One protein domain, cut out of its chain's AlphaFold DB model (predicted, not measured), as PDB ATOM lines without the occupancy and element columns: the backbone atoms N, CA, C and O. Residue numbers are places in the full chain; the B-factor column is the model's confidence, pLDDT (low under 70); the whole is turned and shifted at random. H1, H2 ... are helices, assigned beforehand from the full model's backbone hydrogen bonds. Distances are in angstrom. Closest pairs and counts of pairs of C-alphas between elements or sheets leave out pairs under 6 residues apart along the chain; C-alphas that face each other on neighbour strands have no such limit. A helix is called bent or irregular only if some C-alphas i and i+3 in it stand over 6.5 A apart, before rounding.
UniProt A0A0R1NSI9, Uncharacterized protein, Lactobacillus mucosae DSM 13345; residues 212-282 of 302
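Overview. This is residues 212 to 282 of the 302 residues of an uncharacterized protein of Lactobacillus mucosae DSM 13345 (UniProt A0A0R1NSI9). Two helices, H2 and H3, lie side by side as a hairpin, and H1 packs steeply across them near the end of the hairpin where H2 begins and H3 ends. Residues 212 to 226, a long looping stretch with no named element, lead into H1. The printed part has 71 residues with three named helices, H1, H2 and H3 in that order along the chain, and no named strand; the class is all helix. The whole is compact, with a radius of gyration of the C-alphas of 11.4 A, and its C-alphas span 34 by 23 by 22 A.

Arrangement. Start at Leu 212 and pass residues 212 to 226 to reach H1, residues 227 to 239. A tight link of 5 residues then brings you to H2, residues 245 to 259. Look at Ile 238 and Lys 245, whose C-alphas are the closest of these two helices at 5.9 A; H1 and H2 only just touch, with 3 pairs of C-alphas within 8 A. H1 takes part with residues 234 to 238 alone and H2 with residues 245 to 248 alone. Their lines stand at a steep tilt of 47 degrees, opposite ways. A tight link of 3 residues leads on to H3, residues 263 to 281. H2 and H3 touch and form a helical hairpin, at a shallow tilt of 19 degrees, opposite ways; their closest C-alphas are those of Ile 256 and Ile 269, 5.5 A apart. H3 touches H1 with residues 271 to 279 alone, and there the C-alphas of His 231 and Asp 275 are the closest at 6.5 A. H1 and H3 run the same way at a steep tilt of 53 degrees. The helix packing is mostly crossed, but only just, with 1 of the 3 touching pairs at a shallow tilt. In H1 and H2 every O i to N i+4 pair is within hydrogen-bond range, and in H3 13 of 15 are.

Along the chain. Find C-alpha 227 at (-49.110, 30.432, 7.257); from there H1 runs 18.2 A to C-alpha 239. H2 begins at C-alpha 245, at (-35.149, 41.249, 5.498), and measures 21.6 A from first to last C-alpha. H3, the longest helix with 19 residues, runs 27.8 A from C-alpha 263 to C-alpha 281 at (-34.560, 30.848, 7.965). It is irregular, with C-alphas 264 and 267 7.7 A apart, and it has a kink of 27 degrees near residue 270.

Size, cuts and confidence. The two C-alphas farthest apart are those of Asn 240 and Arg 263, at 34.4 A. The C-alphas of Leu 212 and Met 282, first and last of the printed part, are 16.8 A apart. The printed part has no cut, and both links between helices are tight. The C-alphas of residues 212 to 226 lie 7 to 16 A from the mean of all C-alphas. The mean pLDDT of the printed part is 87.7; look to residues 221 to 224 for the low confidence, under 70.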
ATOM      1  N   LEU A 212     -46.298  46.446   6.978       87.31
ATOM      2  CA  LEU A 212     -46.599  45.077   6.543       87.31
ATOM      3  C   LEU A 212     -48.076  44.893   6.140       87.31
ATOM      4  O   LEU A 212     -48.349  44.252   5.133       87.31
ATOM      5  N   HIS A 213     -49.019  45.491   6.872       83.50
ATOM      6  CA  HIS A 213     -50.456  45.446   6.556       83.50
ATOM      7  C   HIS A 213     -50.794  46.183   5.261       83.50
ATOM      8  O   HIS A 213     -51.493  45.617   4.425       83.50
ATOM      9  N   LYS A 214     -50.204  47.364   5.039       79.69
ATOM     10  CA  LYS A 214     -50.299  48.105   3.767       79.69
ATOM     11  C   LYS A 214     -49.759  47.299   2.584       79.69
ATOM     12  O   LYS A 214     -50.237  47.418   1.464       79.69
ATOM     13  N   LEU A 215     -48.773  46.443   2.849       81.94
ATOM     14  CA  LEU A 215     -48.195  45.505   1.886       81.94
ATOM     15  C   LEU A 215     -48.952  44.163   1.815       81.94
ATOM     16  O   LEU A 215     -48.492  43.216   1.179       81.94
ATOM     17  N   GLY A 216     -50.118  44.074   2.455       79.94
ATOM     18  CA  GLY A 216     -51.035  42.944   2.382       79.94
ATOM     19  C   GLY A 216     -50.810  41.831   3.411       79.94
ATOM     20  O   GLY A 216     -51.513  40.820   3.395       79.94
ATOM     21  N   TYR A 217     -49.864  41.978   4.334       88.25
ATOM     22  CA  TYR A 217     -49.629  41.003   5.398       88.25
ATOM     23  C   TYR A 217     -50.539  41.243   6.614       88.25
ATOM     24  O   TYR A 217     -50.568  42.322   7.196       88.25
ATOM     25  N   ASN A 218     -51.222  40.203   7.093       86.94
ATOM     26  CA  ASN A 218     -51.984  40.260   8.340       86.94
ATOM     27  C   ASN A 218     -52.018  38.912   9.082       86.94
ATOM     28  O   ASN A 218     -51.790  37.849   8.505       86.94
ATOM     29  N   VAL A 219     -52.332  38.961  10.381       86.69
ATOM     30  CA  VAL A 219     -52.454  37.782  11.263       86.69
ATOM     31  C   VAL A 219     -53.842  37.636  11.889       86.69
ATOM     32  O   VAL A 219     -54.000  36.868  12.847       86.69
ATOM     33  N   ASN A 220     -54.846  38.348  11.362       80.12
ATOM     34  CA  ASN A 220     -56.206  38.361  11.910       80.12
ATOM     35  C   ASN A 220     -56.715  36.917  12.120       80.12
ATOM     36  O   ASN A 220     -56.363  35.998  11.378       80.12
ATOM     37  N   SER A 221     -57.437  36.657  13.210       69.00
ATOM     38  CA  SER A 221     -57.958  35.323  13.536       69.00
ATOM     39  C   SER A 221     -59.326  35.018  12.933       69.00
ATOM     40  O   SER A 221     -59.654  33.842  12.833       69.00
ATOM     41  N   GLN A 222     -60.109  36.036  12.576       64.69
ATOM     42  CA  GLN A 222     -61.453  35.893  12.008       64.69
ATOM     43  C   GLN A 222     -61.387  35.751  10.484       64.69
ATOM     44  O   GLN A 222     -61.958  34.822   9.926       64.69
ATOM     45  N   ILE A 223     -60.617  36.620   9.825       60.88
ATOM     46  CA  ILE A 223     -60.433  36.623   8.368       60.88
ATOM     47  C   ILE A 223     -58.928  36.668   8.095       60.88
ATOM     48  O   ILE A 223     -58.337  37.697   7.783       60.88
ATOM     49  N   GLY A 224     -58.273  35.548   8.394       67.62
ATOM     50  CA  GLY A 224     -56.822  35.466   8.484       67.62
ATOM     51  C   GLY A 224     -56.161  34.803   7.294       67.62
ATOM     52  O   GLY A 224     -56.636  33.787   6.791       67.62
ATOM     53  N   LEU A 225     -54.987  35.310   6.934       84.31
ATOM     54  CA  LEU A 225     -54.067  34.606   6.050       84.31
ATOM     55  C   LEU A 225     -53.555  33.307   6.698       84.31
ATOM     56  O   LEU A 225     -53.175  33.282   7.879       84.31
ATOM     57  N   THR A 226     -53.477  32.236   5.911       87.31
ATOM     58  CA  THR A 226     -52.809  30.980   6.277       87.31
ATOM     59  C   THR A 226     -51.298  31.199   6.433       87.31
ATOM     60  O   THR A 226     -50.764  32.173   5.896       87.31
ATOM     61  N   PRO A 227     -50.568  30.319   7.147       90.25
ATOM     62  CA  PRO A 227     -49.110  30.432   7.257       90.25
ATOM     63  C   PRO A 227     -48.413  30.548   5.901       90.25
ATOM     64  O   PRO A 227     -47.546  31.391   5.719       90.25
ATOM     65  N   ILE A 228     -48.871  29.774   4.918       85.44
ATOM     66  CA  ILE A 228     -48.301  29.755   3.570       85.44
ATOM     67  C   ILE A 228     -48.520  31.088   2.855       85.44
ATOM     68  O   ILE A 228     -47.586  31.615   2.255       85.44
ATOM     69  N   GLN A 229     -49.715  31.675   2.964       85.75
ATOM     70  CA  GLN A 229     -49.994  32.994   2.392       85.75
ATOM     71  C   GLN A 229     -49.147  34.083   3.059       85.75
ATOM     72  O   GLN A 229     -48.530  34.890   2.370       85.75
ATOM     73  N   ARG A 230     -49.062  34.075   4.396       91.81
ATOM     74  CA  ARG A 230     -48.248  35.033   5.159       91.81
ATOM     75  C   ARG A 230     -46.776  34.962   4.770       91.81
ATOM     76  O   ARG A 230     -46.178  35.986   4.463       91.81
ATOM     77  N   HIS A 231     -46.212  33.760   4.722       90.19
ATOM     78  CA  HIS A 231     -44.832  33.524   4.310       90.19
ATOM     79  C   HIS A 231     -44.572  33.976   2.866       90.19
ATOM     80  O   HIS A 231     -43.575  34.650   2.609       90.19
ATOM     81  N   ALA A 232     -45.485  33.669   1.937       85.06
ATOM     82  CA  ALA A 232     -45.381  34.104   0.545       85.06
ATOM     83  C   ALA A 232     -45.380  35.636   0.420       85.06
ATOM     84  O   ALA A 232     -44.525  36.189  -0.268       85.06
ATOM     85  N   ILE A 233     -46.277  36.324   1.134       87.06
ATOM     86  CA  ILE A 233     -46.336  37.792   1.155       87.06
ATOM     87  C   ILE A 233     -45.043  38.379   1.735       87.06
ATOM     88  O   ILE A 233     -44.445  39.257   1.121       87.06
ATOM     89  N   LEU A 234     -44.555  37.860   2.867       91.06
ATOM     90  CA  LEU A 234     -43.300  38.326   3.472       91.06
ATOM     91  C   LEU A 234     -42.099  38.134   2.537       91.06
ATOM     92  O   LEU A 234     -41.265  39.031   2.424       91.06
ATOM     93  N   ARG A 235     -42.018  37.000   1.829       88.31
ATOM     94  CA  ARG A 235     -40.971  36.774   0.821       88.31
ATOM     95  C   ARG A 235     -41.080  37.777  -0.325       88.31
ATOM     96  O   ARG A 235     -40.061  38.323  -0.732       88.31
ATOM     97  N   GLN A 236     -42.286  38.033  -0.831       82.44
ATOM     98  CA  GLN A 236     -42.505  38.984  -1.925       82.44
ATOM     99  C   GLN A 236     -42.116  40.410  -1.539       82.44
ATOM    100  O   GLN A 236     -41.433  41.066  -2.319       82.44
ATOM    101  N   ILE A 237     -42.473  40.860  -0.334       86.25
ATOM    102  CA  ILE A 237     -42.067  42.171   0.195       86.25
ATOM    103  C   ILE A 237     -40.541  42.333   0.138       86.25
ATOM    104  O   ILE A 237     -40.049  43.367  -0.315       86.25
ATOM    105  N   ILE A 238     -39.805  41.293   0.548       87.69
ATOM    106  CA  ILE A 238     -38.338  41.311   0.580       87.69
ATOM    107  C   ILE A 238     -37.739  41.258  -0.824       87.69
ATOM    108  O   ILE A 238     -36.881  42.067  -1.164       87.69
ATOM    109  N   VAL A 239     -38.195  40.325  -1.657       79.25
ATOM    110  CA  VAL A 239     -37.659  40.125  -3.013       79.25
ATOM    111  C   VAL A 239     -37.950  41.316  -3.925       79.25
ATOM    112  O   VAL A 239     -37.119  41.658  -4.761       79.25
ATOM    113  N   ASN A 240     -39.096  41.976  -3.750       78.00
ATOM    114  CA  ASN A 240     -39.448  43.174  -4.512       78.00
ATOM    115  C   ASN A 240     -38.727  44.437  -4.008       78.00
ATOM    116  O   ASN A 240     -38.938  45.506  -4.572       78.00
ATOM    117  N   GLY A 241     -37.929  44.343  -2.936       78.88
ATOM    118  CA  GLY A 241     -37.217  45.481  -2.354       78.88
ATOM    119  C   GLY A 241     -38.123  46.500  -1.658       78.88
ATOM    120  O   GLY A 241     -37.693  47.624  -1.428       78.88
ATOM    121  N   GLN A 242     -39.366  46.135  -1.323       85.75
ATOM    122  CA  GLN A 242     -40.293  47.032  -0.620       85.75
ATOM    123  C   GLN A 242     -39.874  47.233   0.840       85.75
ATOM    124  O   GLN A 242     -40.051  48.318   1.380       85.75
ATOM    125  N   LEU A 243     -39.327  46.181   1.462       88.12
ATOM    126  CA  LEU A 243     -38.607  46.219   2.734       88.12
ATOM    127  C   LEU A 243     -37.469  45.202   2.683       88.12
ATOM    128  O   LEU A 243     -37.641  44.098   2.175       88.12
ATOM    129  N   SER A 244     -36.331  45.513   3.278       88.06
ATOM    130  CA  SER A 244     -35.262  44.548   3.518       88.06
ATOM    131  C   SER A 244     -35.679  43.464   4.525       88.06
ATOM    132  O   SER A 244     -36.595  43.623   5.339       88.06
ATOM    133  N   LYS A 245     -34.953  42.337   4.523       92.81
ATOM    134  CA  LYS A 245     -35.149  41.249   5.498       92.81
ATOM    135  C   LYS A 245     -35.040  41.745   6.949       92.81
ATOM    136  O   LYS A 245     -35.813  41.307   7.800       92.81
ATOM    137  N   SER A 246     -34.110  42.659   7.235       91.12
ATOM    138  CA  SER A 246     -33.926  43.258   8.563       91.12
ATOM    139  C   SER A 246     -35.101  44.148   8.970       91.12
ATOM    140  O   SER A 246     -35.542  44.060  10.116       91.12
ATOM    141  N   GLU A 247     -35.655  44.944   8.055       91.88
ATOM    142  CA  GLU A 247     -36.840  45.775   8.318       91.88
ATOM    143  C   GLU A 247     -38.076  44.923   8.621       91.88
ATOM    144  O   GLU A 247     -38.788  45.188   9.594       91.88
ATOM    145  N   VAL A 248     -38.293  43.840   7.867       95.00
ATOM    146  CA  VAL A 248     -39.375  42.880   8.145       95.00
ATOM    147  C   VAL A 248     -39.213  42.249   9.531       95.00
ATOM    148  O   VAL A 248     -40.162  42.225  10.319       95.00
ATOM    149  N   VAL A 249     -38.005  41.779   9.866       95.06
ATOM    150  CA  VAL A 249     -37.683  41.227  11.195       95.06
ATOM    151  C   VAL A 249     -37.945  42.250  12.299       95.06
ATOM    152  O   VAL A 249     -38.561  41.919  13.319       95.06
ATOM    153  N   HIS A 250     -37.496  43.490  12.107       91.19
ATOM    154  CA  HIS A 250     -37.696  44.575  13.060       91.19
ATOM    155  C   HIS A 250     -39.191  44.827  13.294       91.19
ATOM    156  O   HIS A 250     -39.633  44.896  14.444       91.19
ATOM    157  N   HIS A 251     -39.989  44.879  12.227       93.00
ATOM    158  CA  HIS A 251     -41.434  45.060  12.324       93.00
ATOM    159  C   HIS A 251     -42.141  43.912  13.052       93.00
ATOM    160  O   HIS A 251     -42.948  44.170  13.947       93.00
ATOM    161  N   LEU A 252     -41.817  42.655  12.750       95.06
ATOM    162  CA  LEU A 252     -42.403  41.507  13.453       95.06
ATOM    163  C   LEU A 252     -42.042  41.510  14.948       95.06
ATOM    164  O   LEU A 252     -42.918  41.341  15.800       95.06
ATOM    165  N   ARG A 253     -40.776  41.788  15.292       94.00
ATOM    166  CA  ARG A 253     -40.333  41.938  16.690       94.00
ATOM    167  C   ARG A 253     -41.070  43.068  17.405       94.00
ATOM    168  O   ARG A 253     -41.481  42.895  18.553       94.00
ATOM    169  N   TYR A 254     -41.260  44.204  16.738       91.19
ATOM    170  CA  TYR A 254     -42.023  45.327  17.272       91.19
ATOM    171  C   TYR A 254     -43.473  44.931  17.591       91.19
ATOM    172  O   TYR A 254     -43.935  45.179  18.708       91.19
ATOM    173  N   LEU A 255     -44.164  44.257  16.662       88.94
ATOM    174  CA  LEU A 255     -45.543  43.787  16.849       88.94
ATOM    175  C   LEU A 255     -45.671  42.816  18.031       88.94
ATOM    176  O   LEU A 255     -46.588  42.960  18.843       88.94
ATOM    177  N   ILE A 256     -44.728  41.880  18.172       92.56
ATOM    178  CA  ILE A 256     -44.668  40.946  19.307       92.56
ATOM    179  C   ILE A 256     -44.452  41.708  20.618       92.56
ATOM    180  O   ILE A 256     -45.224  41.545  21.563       92.56
ATOM    181  N   ARG A 257     -43.429  42.572  20.679       92.38
ATOM    182  CA  ARG A 257     -43.061  43.308  21.898       92.38
ATOM    183  C   ARG A 257     -44.192  44.211  22.377       92.38
ATOM    184  O   ARG A 257     -44.498  44.203  23.568       92.38
ATOM    185  N   ARG A 258     -44.810  44.966  21.466       87.31
ATOM    186  CA  ARG A 258     -45.904  45.899  21.778       87.31
ATOM    187  C   ARG A 258     -47.121  45.185  22.365       87.31
ATOM    188  O   ARG A 258     -47.785  45.739  23.230       87.31
ATOM    189  N   ASN A 259     -47.401  43.962  21.916       88.50
ATOM    190  CA  ASN A 259     -48.613  43.236  22.293       88.50
ATOM    191  C   ASN A 259     -48.395  42.145  23.353       88.50
ATOM    192  O   ASN A 259     -49.372  41.528  23.771       88.50
ATOM    193  N   ARG A 260     -47.158  41.915  23.821       88.75
ATOM    194  CA  ARG A 260     -46.775  40.769  24.675       88.75
ATOM    195  C   ARG A 260     -47.651  40.555  25.915       88.75
ATOM    196  O   ARG A 260     -47.910  39.416  26.283       88.75
ATOM    197  N   SER A 261     -48.119  41.638  26.533       89.19
ATOM    198  CA  SER A 261     -48.929  41.590  27.758       89.19
ATOM    199  C   SER A 261     -50.435  41.527  27.481       89.19
ATOM    200  O   SER A 261     -51.229  41.338  28.399       89.19
ATOM    201  N   ASN A 262     -50.860  41.690  26.225       86.06
ATOM    202  CA  ASN A 262     -52.268  41.748  25.862       86.06
ATOM    203  C   ASN A 262     -52.791  40.357  25.478       86.06
ATOM    204  O   ASN A 262     -52.554  39.858  24.376       86.06
ATOM    205  N   ARG A 263     -53.576  39.746  26.375       86.88
ATOM    206  CA  ARG A 263     -54.148  38.400  26.181       86.88
ATOM    207  C   ARG A 263     -54.985  38.276  24.902       86.88
ATOM    208  O   ARG A 263     -55.008  37.191  24.319       86.88
ATOM    209  N   LYS A 264     -55.601  39.364  24.418       84.00
ATOM    210  CA  LYS A 264     -56.371  39.376  23.158       84.00
ATOM    211  C   LYS A 264     -55.495  39.069  21.938       84.00
ATOM    212  O   LYS A 264     -55.966  38.480  20.972       84.00
ATOM    213  N   PHE A 265     -54.205  39.391  22.005       85.88
ATOM    214  CA  PHE A 265     -53.254  39.187  20.913       85.88
ATOM    215  C   PHE A 265     -52.478  37.871  21.004       85.88
ATOM    216  O   PHE A 265     -51.621  37.632  20.160       85.88
ATOM    217  N   LYS A 266     -52.785  36.968  21.949       89.94
ATOM    218  CA  LYS A 266     -52.045  35.699  22.118       89.94
ATOM    219  C   LYS A 266     -51.903  34.911  20.805       89.94
ATOM    220  O   LYS A 266     -50.812  34.459  20.474       89.94
ATOM    221  N   ARG A 267     -52.986  34.798  20.024       88.38
ATOM    222  CA  ARG A 267     -52.980  34.108  18.717       88.38
ATOM    223  C   ARG A 267     -52.184  34.866  17.648       88.38
ATOM    224  O   ARG A 267     -51.483  34.245  16.856       88.38
ATOM    225  N   ALA A 268     -52.287  36.193  17.621       90.19
ATOM    226  CA  ALA A 268     -51.524  37.035  16.699       90.19
ATOM    227  C   ALA A 268     -50.017  36.940  16.982       90.19
ATOM    228  O   ALA A 268     -49.233  36.769  16.056       90.19
ATOM    229  N   ILE A 269     -49.630  36.944  18.261       92.38
ATOM    230  CA  ILE A 269     -48.245  36.776  18.713       92.38
ATOM    231  C   ILE A 269     -47.677  35.433  18.261       92.38
ATOM    232  O   ILE A 269     -46.588  35.412  17.701       92.38
ATOM    233  N   GLN A 270     -48.421  34.336  18.427       94.44
ATOM    234  CA  GLN A 270     -47.991  33.016  17.947       94.44
ATOM    235  C   GLN A 270     -47.744  33.005  16.431       94.44
ATOM    236  O   GLN A 270     -46.744  32.457  15.971       94.44
ATOM    237  N   LYS A 271     -48.623  33.646  15.649       94.12
ATOM    238  CA  LYS A 271     -48.443  33.781  14.196       94.12
ATOM    239  C   LYS A 271     -47.217  34.632  13.856       94.12
ATOM    240  O   LYS A 271     -46.397  34.188  13.066       94.12
ATOM    241  N   TRP A 272     -47.041  35.795  14.490       95.81
ATOM    242  CA  TRP A 272     -45.855  36.638  14.288       95.81
ATOM    243  C   TRP A 272     -44.556  35.926  14.659       95.81
ATOM    244  O   TRP A 272     -43.562  36.103  13.969       95.81
ATOM    245  N   GLN A 273     -44.551  35.118  15.722       96.81
ATOM    246  CA  GLN A 273     -43.394  34.314  16.115       96.81
ATOM    247  C   GLN A 273     -43.062  33.260  15.054       96.81
ATOM    248  O   GLN A 273     -41.914  33.171  14.632       96.81
ATOM    249  N   ALA A 274     -44.059  32.510  14.577       96.56
ATOM    250  CA  ALA A 274     -43.858  31.535  13.507       96.56
ATOM    251  C   ALA A 274     -43.347  32.195  12.214       96.56
ATOM    252  O   ALA A 274     -42.411  31.700  11.586       96.56
ATOM    253  N   ASP A 275     -43.922  33.342  11.855       96.69
ATOM    254  CA  ASP A 275     -43.537  34.094  10.666       96.69
ATOM    255  C   ASP A 275     -42.124  34.698  10.816       96.69
ATOM    256  O   ASP A 275     -41.358  34.730   9.856       96.69
ATOM    257  N   LEU A 276     -41.736  35.123  12.024       96.88
ATOM    258  CA  LEU A 276     -40.388  35.603  12.334       96.88
ATOM    259  C   LEU A 276     -39.345  34.483  12.181       96.88
ATOM    260  O   LEU A 276     -38.314  34.694  11.543       96.88
ATOM    261  N   GLU A 277     -39.636  33.287  12.697       97.06
ATOM    262  CA  GLU A 277     -38.797  32.093  12.516       97.06
ATOM    263  C   GLU A 277     -38.671  31.683  11.044       97.06
ATOM    264  O   GLU A 277     -37.615  31.221  10.596       97.06
ATOM    265  N   TYR A 278     -39.743  31.847  10.267       94.62
ATOM    266  CA  TYR A 278     -39.693  31.668   8.821       94.62
ATOM    267  C   TYR A 278     -38.772  32.701   8.165       94.62
ATOM    268  O   TYR A 278     -37.885  32.313   7.406       94.62
ATOM    269  N   VAL A 279     -38.919  33.993   8.478       94.88
ATOM    270  CA  VAL A 279     -38.087  35.051   7.885       94.88
ATOM    271  C   VAL A 279     -36.616  34.859   8.244       94.88
ATOM    272  O   VAL A 279     -35.777  34.981   7.355       94.88
ATOM    273  N   TYR A 280     -36.260  34.483   9.477       93.31
ATOM    274  CA  TYR A 280     -34.857  34.197   9.817       93.31
ATOM    275  C   TYR A 280     -34.256  33.107   8.938       93.31
ATOM    276  O   TYR A 280     -33.189  33.316   8.354       93.31
ATOM    277  N   ARG A 281     -34.979  31.997   8.780       90.44
ATOM    278  CA  ARG A 281     -34.560  30.848   7.965       90.44
ATOM    279  C   ARG A 281     -34.763  31.051   6.466       90.44
ATOM    280  O   ARG A 281     -34.315  30.224   5.680       90.44
ATOM    281  N   MET A 282     -35.413  32.140   6.058       85.38
ATOM    282  CA  MET A 282     -35.654  32.451   4.657       85.38
ATOM    283  C   MET A 282     -34.324  32.633   3.937       85.38
ATOM    284  O   MET A 282     -33.579  33.584   4.203       85.38
TER     285      MET A 282